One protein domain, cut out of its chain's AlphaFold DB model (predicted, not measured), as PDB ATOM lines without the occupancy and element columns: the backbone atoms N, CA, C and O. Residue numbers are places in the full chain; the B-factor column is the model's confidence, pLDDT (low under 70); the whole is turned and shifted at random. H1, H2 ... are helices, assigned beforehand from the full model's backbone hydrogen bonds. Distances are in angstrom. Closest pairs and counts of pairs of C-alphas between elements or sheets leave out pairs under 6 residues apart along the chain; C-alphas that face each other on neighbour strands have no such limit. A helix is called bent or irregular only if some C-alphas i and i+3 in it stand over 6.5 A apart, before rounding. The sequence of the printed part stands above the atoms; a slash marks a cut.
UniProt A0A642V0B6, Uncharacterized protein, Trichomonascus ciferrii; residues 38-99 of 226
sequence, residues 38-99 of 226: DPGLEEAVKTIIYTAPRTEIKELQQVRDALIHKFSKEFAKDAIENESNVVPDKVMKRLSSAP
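This is residues 38 to 99 of the 226 residues of an uncharacterized protein of Trichomonascus ciferrii (UniProt A0A642V0B6). Look first for one longer helix, H1, in the middle, with H2 folding back over it as a helical hairpin and H3 crossing it; H2 and H3 form a V that opens from the short turn between them. The small helix H4 is on another side of H1, near its last residues, and the loop from H3 brings the chain round to it. The printed part has 62 residues with four named helices, in the order H1, H2, H3, H4, and no named strand; the class is all helix. It is compact, with a radius of gyration of the C-alphas of 11.2 A and spans of 36 by 25 by 18 A.

Find C-alpha 39 at (7.749, -26.550, 7.742); from there H1 runs through residues 39 to 54, 23.8 A from first to last C-alpha. H1 is irregular, but only just: C-alphas 50 and 53 are 6.9 A apart, and its line is a rough one. H2 holds residues 58 to 71 and is 20.3 A long, beginning at C-alpha 58 at (24.668, -17.458, 26.210). H3 holds residues 73 to 81, 12.6 A long. H4 holds residues 89 to 95, 9.8 A long, and ends at C-alpha 95 at (23.211, -9.373, 11.955).

Begin with H1, the hub, which touches H2, H3 and H4. H1 and H2 form a hairpin: they touch, their closest C-alphas being those of Ile 49 and Arg 64, 5.3 A apart, and they run opposite ways at a steep tilt of 44 degrees. H1 touches H3 with residues 46 to 50 alone; the closest C-alphas, of Lys 46 and Ala 79, are 4.9 A apart. These two run the same way at a steep tilt of 69 degrees, only just short of about perpendicular. With residues 51 to 54 alone H1 only just touches H4, with 3 pairs of C-alphas within 8 A; the closest, of Arg 54 and Leu 95, are 6.8 A apart. H1 and H4 run the same way at a shallow tilt of 19 degrees. H2 and H3 are close but not clearly touching, with the C-alphas of Ile 68 and Ala 76 closest at 5.8 A. H4 is apart from H2 and from H3. In H2, H3 and H4 every O i to N i+4 pair is within hydrogen-bond range; in H1, 8 of 12 are.

Look at Asp 38 and Pro 99, whose C-alphas are the two farthest apart, 36.1 A. The printed part has no cut. The links H1 to H2 and H2 to H3 are tight, and H3 to H4, with 7 residues between them, is short. Mean pLDDT of the printed part is 85.6; the one printed residue under 70 is Ser 84.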
ATOM      1  N   ASP A  38       8.529 -29.566  11.457       79.88
ATOM      2  CA  ASP A  38       7.388 -29.035  10.709       79.88
ATOM      3  C   ASP A  38       7.846 -27.822   9.867       79.88
ATOM      4  O   ASP A  38       8.519 -26.942  10.423       79.88
ATOM      5  N   PRO A  39       7.478 -27.724   8.574       79.38
ATOM      6  CA  PRO A  39       7.749 -26.550   7.742       79.38
ATOM      7  C   PRO A  39       7.363 -25.212   8.393       79.38
ATOM      8  O   PRO A  39       8.037 -24.206   8.188       79.38
ATOM      9  N   GLY A  40       6.324 -25.182   9.240       81.06
ATOM     10  CA  GLY A  40       5.934 -23.974   9.983       81.06
ATOM     11  C   GLY A  40       6.870 -23.586  11.142       81.06
ATOM     12  O   GLY A  40       6.784 -22.475  11.665       81.06
ATOM     13  N   LEU A  41       7.743 -24.497  11.578       81.06
ATOM     14  CA  LEU A  41       8.750 -24.295  12.628       81.06
ATOM     15  C   LEU A  41      10.173 -24.221  12.064       81.06
ATOM     16  O   LEU A  41      11.060 -23.692  12.735       81.06
ATOM     17  N   GLU A  42      10.386 -24.717  10.847       84.75
ATOM     18  CA  GLU A  42      11.685 -24.765  10.182       84.75
ATOM     19  C   GLU A  42      12.343 -23.380  10.094       84.75
ATOM     20  O   GLU A  42      13.518 -23.237  10.437       84.75
ATOM     21  N   GLU A  43      11.573 -22.343   9.754       87.06
ATOM     22  CA  GLU A  43      12.034 -20.947   9.741       87.06
ATOM     23  C   GLU A  43      12.580 -20.510  11.100       87.06
ATOM     24  O   GLU A  43      13.698 -19.997  11.198       87.06
ATOM     25  N   ALA A  44      11.819 -20.744  12.169       87.25
ATOM     26  CA  ALA A  44      12.198 -20.322  13.511       87.25
ATOM     27  C   ALA A  44      13.441 -21.077  14.007       87.25
ATOM     28  O   ALA A  44      14.355 -20.466  14.565       87.25
ATOM     29  N   VAL A  45      13.503 -22.391  13.776       87.94
ATOM     30  CA  VAL A  45      14.628 -23.233  14.203       87.94
ATOM     31  C   VAL A  45      15.900 -22.872  13.434       87.94
ATOM     32  O   VAL A  45      16.932 -22.626  14.065       87.94
ATOM     33  N   LYS A  46      15.839 -22.767  12.098       88.44
ATOM     34  CA  LYS A  46      16.994 -22.365  11.276       88.44
ATOM     35  C   LYS A  46      17.467 -20.956  11.632       88.44
ATOM     36  O   LYS A  46      18.667 -20.737  11.773       88.44
ATOM     37  N   THR A  47      16.543 -20.029  11.896       89.81
ATOM     38  CA  THR A  47      16.877 -18.670  12.353       89.81
ATOM     39  C   THR A  47      17.614 -18.689  13.693       89.81
ATOM     40  O   THR A  47      18.650 -18.040  13.833       89.81
ATOM     41  N   ILE A  48      17.146 -19.454  14.682       90.31
ATOM     42  CA  ILE A  48      17.833 -19.574  15.979       90.31
ATOM     43  C   ILE A  48      19.248 -20.142  15.800       90.31
ATOM     44  O   ILE A  48      20.197 -19.594  16.358       90.31
ATOM     45  N   ILE A  49      19.414 -21.189  14.986       89.94
ATOM     46  CA  ILE A  49      20.728 -21.802  14.742       89.94
ATOM     47  C   ILE A  49      21.676 -20.820  14.034       89.94
ATOM     48  O   ILE A  49      22.832 -20.690  14.440       89.94
ATOM     49  N   TYR A  50      21.181 -20.085  13.036       89.56
ATOM     50  CA  TYR A  50      21.938 -19.069  12.302       89.56
ATOM     51  C   TYR A  50      22.344 -17.876  13.184       89.56
ATOM     52  O   TYR A  50      23.467 -17.370  13.093       89.56
ATOM     53  N   THR A  51      21.437 -17.398  14.038       90.75
ATOM     54  CA  THR A  51      21.655 -16.200  14.871       90.75
ATOM     55  C   THR A  51      22.506 -16.469  16.106       90.75
ATOM     56  O   THR A  51      23.272 -15.595  16.511       90.75
ATOM     57  N   ALA A  52      22.434 -17.673  16.678       90.38
ATOM     58  CA  ALA A  52      23.167 -18.049  17.881       90.38
ATOM     59  C   ALA A  52      24.661 -17.665  17.838       90.38
ATOM     60  O   ALA A  52      25.066 -16.863  18.673       90.38
ATOM     61  N   PRO A  53      25.500 -18.101  16.873       88.31
ATOM     62  CA  PRO A  53      26.926 -17.737  16.846       88.31
ATOM     63  C   PRO A  53      27.203 -16.245  16.589       88.31
ATOM     64  O   PRO A  53      28.311 -15.788  16.845       88.31
ATOM     65  N   ARG A  54      26.223 -15.488  16.079       88.50
ATOM     66  CA  ARG A  54      26.353 -14.065  15.722       88.50
ATOM     67  C   ARG A  54      25.911 -13.122  16.846       88.50
ATOM     68  O   ARG A  54      25.995 -11.910  16.686       88.50
ATOM     69  N   THR A  55      25.422 -13.663  17.961       87.94
ATOM     70  CA  THR A  55      24.886 -12.896  19.093       87.94
ATOM     71  C   THR A  55      25.609 -13.249  20.393       87.94
ATOM     72  O   THR A  55      26.158 -14.337  20.553       87.94
ATOM     73  N   GLU A  56      25.599 -12.320  21.347       87.50
ATOM     74  CA  GLU A  56      26.300 -12.437  22.637       87.50
ATOM     75  C   GLU A  56      25.475 -13.117  23.753       87.50
ATOM     76  O   GLU A  56      25.877 -13.142  24.916       87.50
ATOM     77  N   ILE A  57      24.323 -13.704  23.415       90.00
ATOM     78  CA  ILE A  57      23.390 -14.308  24.377       90.00
ATOM     79  C   ILE A  57      23.762 -15.778  24.619       90.00
ATOM     80  O   ILE A  57      23.653 -16.620  23.725       90.00
ATOM     81  N   LYS A  58      24.174 -16.114  25.847       90.44
ATOM     82  CA  LYS A  58      24.668 -17.458  26.210       90.44
ATOM     83  C   LYS A  58      23.572 -18.523  26.189       90.44
ATOM     84  O   LYS A  58      23.819 -19.657  25.793       90.44
ATOM     85  N   GLU A  59      22.359 -18.165  26.579       90.44
ATOM     86  CA  GLU A  59      21.193 -19.048  26.592       90.44
ATOM     87  C   GLU A  59      20.803 -19.457  25.170       90.44
ATOM     88  O   GLU A  59      20.407 -20.595  24.934       90.44
ATOM     89  N   LEU A  60      20.988 -18.561  24.194       89.88
ATOM     90  CA  LEU A  60      20.697 -18.854  22.793       89.88
ATOM     91  C   LEU A  60      21.656 -19.911  22.227       89.88
ATOM     92  O   LEU A  60      21.236 -20.753  21.435       89.88
ATOM     93  N   GLN A  61      22.909 -19.933  22.694       91.00
ATOM     94  CA  GLN A  61      23.858 -21.008  22.375       91.00
ATOM     95  C   GLN A  61      23.400 -22.353  22.947       91.00
ATOM     96  O   GLN A  61      23.431 -23.359  22.248       91.00
ATOM     97  N   GLN A  62      22.903 -22.374  24.189       91.31
ATOM     98  CA  GLN A  62      22.378 -23.600  24.802       91.31
ATOM     99  C   GLN A  62      21.152 -24.129  24.046       91.31
ATOM    100  O   GLN A  62      21.031 -25.332  23.814       91.31
ATOM    101  N   VAL A  63      20.254 -23.232  23.622       90.81
ATOM    102  CA  VAL A  63      19.089 -23.591  22.801       90.81
ATOM    103  C   VAL A  63      19.532 -24.129  21.441       90.81
ATOM    104  O   VAL A  63      19.003 -25.147  21.001       90.81
ATOM    105  N   ARG A  64      20.530 -23.507  20.798       90.00
ATOM    106  CA  ARG A  64      21.122 -24.026  19.559       90.00
ATOM    107  C   ARG A  64      21.623 -25.452  19.758       90.00
ATOM    108  O   ARG A  64      21.248 -26.327  18.988       90.00
ATOM    109  N   ASP A  65      22.426 -25.702  20.786       90.50
ATOM    110  CA  ASP A  65      23.016 -27.023  21.014       90.50
ATOM    111  C   ASP A  65      21.930 -28.091  21.267       90.50
ATOM    112  O   ASP A  65      22.015 -29.205  20.743       90.50
ATOM    113  N   ALA A  66      20.849 -27.730  21.969       89.44
ATOM    114  CA  ALA A  66      19.676 -28.587  22.140       89.44
ATOM    115  C   ALA A  66      18.943 -28.877  20.812       89.44
ATOM    116  O   ALA A  66      18.526 -30.012  20.574       89.44
ATOM    117  N   LEU A  67      18.811 -27.881  19.929       87.50
ATOM    118  CA  LEU A  67      18.186 -28.036  18.609       87.50
ATOM    119  C   LEU A  67      19.042 -28.886  17.658       87.50
ATOM    120  O   LEU A  67      18.495 -29.736  16.957       87.50
ATOM    121  N   ILE A  68      20.371 -28.732  17.683       89.19
ATOM    122  CA  ILE A  68      21.313 -29.557  16.903       89.19
ATOM    123  C   ILE A  68      21.223 -31.025  17.331       89.19
ATOM    124  O   ILE A  68      21.221 -31.928  16.493       89.19
ATOM    125  N   HIS A  69      21.124 -31.276  18.639       87.81
ATOM    126  CA  HIS A  69      20.965 -32.630  19.159       87.81
ATOM    127  C   HIS A  69      19.615 -33.253  18.760       87.81
ATOM    128  O   HIS A  69      19.519 -34.473  18.637       87.81
ATOM    129  N   LYS A  70      18.582 -32.429  18.531       84.69
ATOM    130  CA  LYS A  70      17.228 -32.881  18.187       84.69
ATOM    131  C   LYS A  70      17.014 -33.121  16.687       84.69
ATOM    132  O   LYS A  70      16.489 -34.169  16.329       84.69
ATOM    133  N   PHE A  71      17.430 -32.192  15.823       81.69
ATOM    134  CA  PHE A  71      17.095 -32.187  14.386       81.69
ATOM    135  C   PHE A  71      18.227 -32.645  13.456       81.69
ATOM    136  O   PHE A  71      18.098 -32.535  12.240       81.69
ATOM    137  N   SER A  72      19.288 -33.236  14.017       82.81
ATOM    138  CA  SER A  72      20.504 -33.719  13.340       82.81
ATOM    139  C   SER A  72      21.541 -32.642  12.995       82.81
ATOM    140  O   SER A  72      21.258 -31.449  12.901       82.81
ATOM    141  N   LYS A  73      22.789 -33.092  12.816       84.06
ATOM    142  CA  LYS A  73      23.936 -32.224  12.515       84.06
ATOM    143  C   LYS A  73      23.933 -31.692  11.083       84.06
ATOM    144  O   LYS A  73      24.489 -30.623  10.868       84.06
ATOM    145  N   GLU A  74      23.333 -32.405  10.133       84.69
ATOM    146  CA  GLU A  74      23.257 -31.946   8.737       84.69
ATOM    147  C   GLU A  74      22.292 -30.760   8.626       84.69
ATOM    148  O   GLU A  74      22.690 -29.698   8.172       84.69
ATOM    149  N   PHE A  75      21.114 -30.847   9.256       85.12
ATOM    150  CA  PHE A  75      20.180 -29.716   9.363       85.12
ATOM    151  C   PHE A  75      20.813 -28.469  10.002       85.12
ATOM    152  O   PHE A  75      20.507 -27.332   9.640       85.12
ATOM    153  N   ALA A  76      21.714 -28.671  10.966       85.75
ATOM    154  CA  ALA A  76      22.443 -27.586  11.606       85.75
ATOM    155  C   ALA A  76      23.460 -26.912  10.675       85.75
ATOM    156  O   ALA A  76      23.598 -25.691  10.733       85.75
ATOM    157  N   LYS A  77      24.171 -27.678   9.837       87.62
ATOM    158  CA  LYS A  77      25.107 -27.127   8.844       87.62
ATOM    159  C   LYS A  77      24.352 -26.325   7.788       87.62
ATOM    160  O   LYS A  77      24.686 -25.159   7.588       87.62
ATOM    161  N   ASP A  78      23.268 -26.883   7.253       86.38
ATOM    162  CA  ASP A  78      22.402 -26.214   6.276       86.38
ATOM    163  C   ASP A  78      21.849 -24.891   6.832       86.38
ATOM    164  O   ASP A  78      21.752 -23.884   6.128       86.38
ATOM    165  N   ALA A  79      21.512 -24.861   8.128       85.31
ATOM    166  CA  ALA A  79      21.053 -23.656   8.816       85.31
ATOM    167  C   ALA A  79      22.162 -22.608   9.031       85.31
ATOM    168  O   ALA A  79      21.878 -21.411   9.031       85.31
ATOM    169  N   ILE A  80      23.419 -23.026   9.223       85.00
ATOM    170  CA  ILE A  80      24.567 -22.115   9.375       85.00
ATOM    171  C   ILE A  80      24.905 -21.448   8.039       85.00
ATOM    172  O   ILE A  80      25.141 -20.235   8.007       85.00
ATOM    173  N   GLU A  81      24.910 -22.236   6.963       82.81
ATOM    174  CA  GLU A  81      25.186 -21.781   5.596       82.81
ATOM    175  C   GLU A  81      23.977 -21.069   4.967       82.81
ATOM    176  O   GLU A  81      24.130 -20.346   3.986       82.81
ATOM    177  N   ASN A  82      22.793 -21.196   5.582       80.94
ATOM    178  CA  ASN A  82      21.517 -20.681   5.081       80.94
ATOM    179  C   ASN A  82      21.245 -21.121   3.629       80.94
ATOM    180  O   ASN A  82      20.688 -20.364   2.834       80.94
ATOM    181  N   GLU A  83      21.617 -22.354   3.280       72.31
ATOM    182  CA  GLU A  83      21.524 -22.880   1.909       72.31
ATOM    183  C   GLU A  83      20.072 -22.886   1.400       72.31
ATOM    184  O   GLU A  83      19.791 -22.641   0.228       72.31
ATOM    185  N   SER A  84      19.116 -23.065   2.313       67.62
ATOM    186  CA  SER A  84      17.688 -23.079   1.997       67.62
ATOM    187  C   SER A  84      17.038 -21.685   1.882       67.62
ATOM    188  O   SER A  84      15.854 -21.625   1.569       67.62
ATOM    189  N   ASN A  85      17.744 -20.578   2.170       75.88
ATOM    190  CA  ASN A  85      17.183 -19.210   2.235       75.88
ATOM    191  C   ASN A  85      15.864 -19.091   3.033       75.88
ATOM    192  O   ASN A  85      14.994 -18.284   2.718       75.88
ATOM    193  N   VAL A  86      15.703 -19.906   4.080       79.75
ATOM    194  CA  VAL A  86      14.495 -19.893   4.927       79.75
ATOM    195  C   VAL A  86      14.611 -18.810   6.010       79.75
ATOM    196  O   VAL A  86      13.607 -18.372   6.561       79.75
ATOM    197  N   VAL A  87      15.825 -18.343   6.328       82.94
ATOM    198  CA  VAL A  87      16.035 -17.315   7.359       82.94
ATOM    199  C   VAL A  87      15.548 -15.941   6.865       82.94
ATOM    200  O   VAL A  87      15.929 -15.526   5.773       82.94
ATOM    201  N   PRO A  88      14.786 -15.176   7.671       86.44
ATOM    202  CA  PRO A  88      14.278 -13.867   7.265       86.44
ATOM    203  C   PRO A  88      15.369 -12.840   6.931       86.44
ATOM    204  O   PRO A  88      16.275 -12.583   7.731       86.44
ATOM    205  N   ASP A  89      15.185 -12.112   5.825       85.06
ATOM    206  CA  ASP A  89      16.098 -11.045   5.369       85.06
ATOM    207  C   ASP A  89      16.316  -9.943   6.408       85.06
ATOM    208  O   ASP A  89      17.398  -9.361   6.520       85.06
ATOM    209  N   LYS A  90      15.289  -9.660   7.215       86.81
ATOM    210  CA  LYS A  90      15.372  -8.681   8.306       86.81
ATOM    211  C   LYS A  90      16.451  -9.068   9.313       86.81
ATOM    212  O   LYS A  90      17.186  -8.199   9.774       86.81
ATOM    213  N   VAL A  91      16.545 -10.354   9.647       86.12
ATOM    214  CA  VAL A  91      17.528 -10.878  10.599       86.12
ATOM    215  C   VAL A  91      18.918 -10.848   9.973       86.12
ATOM    216  O   VAL A  91      19.853 -10.366  10.608       86.12
ATOM    217  N   MET A  92      19.043 -11.249   8.705       86.19
ATOM    218  CA  MET A  92      20.312 -11.186   7.974       86.19
ATOM    219  C   MET A  92      20.850  -9.755   7.872       86.19
ATOM    220  O   MET A  92      22.017  -9.516   8.168       86.19
ATOM    221  N   LYS A  93      20.000  -8.775   7.546       86.00
ATOM    222  CA  LYS A  93      20.400  -7.362   7.465       86.00
ATOM    223  C   LYS A  93      20.836  -6.795   8.817       86.00
ATOM    224  O   LYS A  93      21.747  -5.978   8.862       86.00
ATOM    225  N   ARG A  94      20.183  -7.202   9.911       85.25
ATOM    226  CA  ARG A  94      20.499  -6.730  11.271       85.25
ATOM    227  C   ARG A  94      21.754  -7.376  11.853       85.25
ATOM    228  O   ARG A  94      22.432  -6.729  12.638       85.25
ATOM    229  N   LEU A  95      22.037  -8.626  11.490       83.69
ATOM    230  CA  LEU A  95      23.211  -9.373  11.955       83.69
ATOM    231  C   LEU A  95      24.405  -9.289  10.999       83.69
ATOM    232  O   LEU A  95      25.473  -9.811  11.313       83.69
ATOM    233  N   SER A  96      24.236  -8.661   9.837       80.75
ATOM    234  CA  SER A  96      25.343  -8.371   8.936       80.75
ATOM    235  C   SER A  96      26.295  -7.384   9.605       80.75
ATOM    236  O   SER A  96      25.897  -6.287   9.987       80.75
ATOM    237  N   SER A  97      27.569  -7.758   9.703       78.25
ATOM    238  CA  SER A  97      28.651  -6.894  10.188       78.25
ATOM    239  C   SER A  97      29.139  -5.895   9.130       78.25
ATOM    240  O   SER A  97      30.261  -5.394   9.218       78.25
ATOM    241  N   ALA A  98      28.327  -5.624   8.104       85.31
ATOM    242  CA  ALA A  98      28.664  -4.676   7.056       85.31
ATOM    243  C   ALA A  98      28.831  -3.257   7.633       85.31
ATOM    244  O   ALA A  98      28.016  -2.829   8.457       85.31
ATOM    245  N   PRO A  99      29.862  -2.511   7.196       86.31
ATOM    246  CA  PRO A  99      30.049  -1.138   7.635       86.31
ATOM    247  C   PRO A  99      28.854  -0.269   7.199       86.31
ATOM    248  O   PRO A  99      28.331  -0.455   6.095       86.31
TER     249      PRO A  99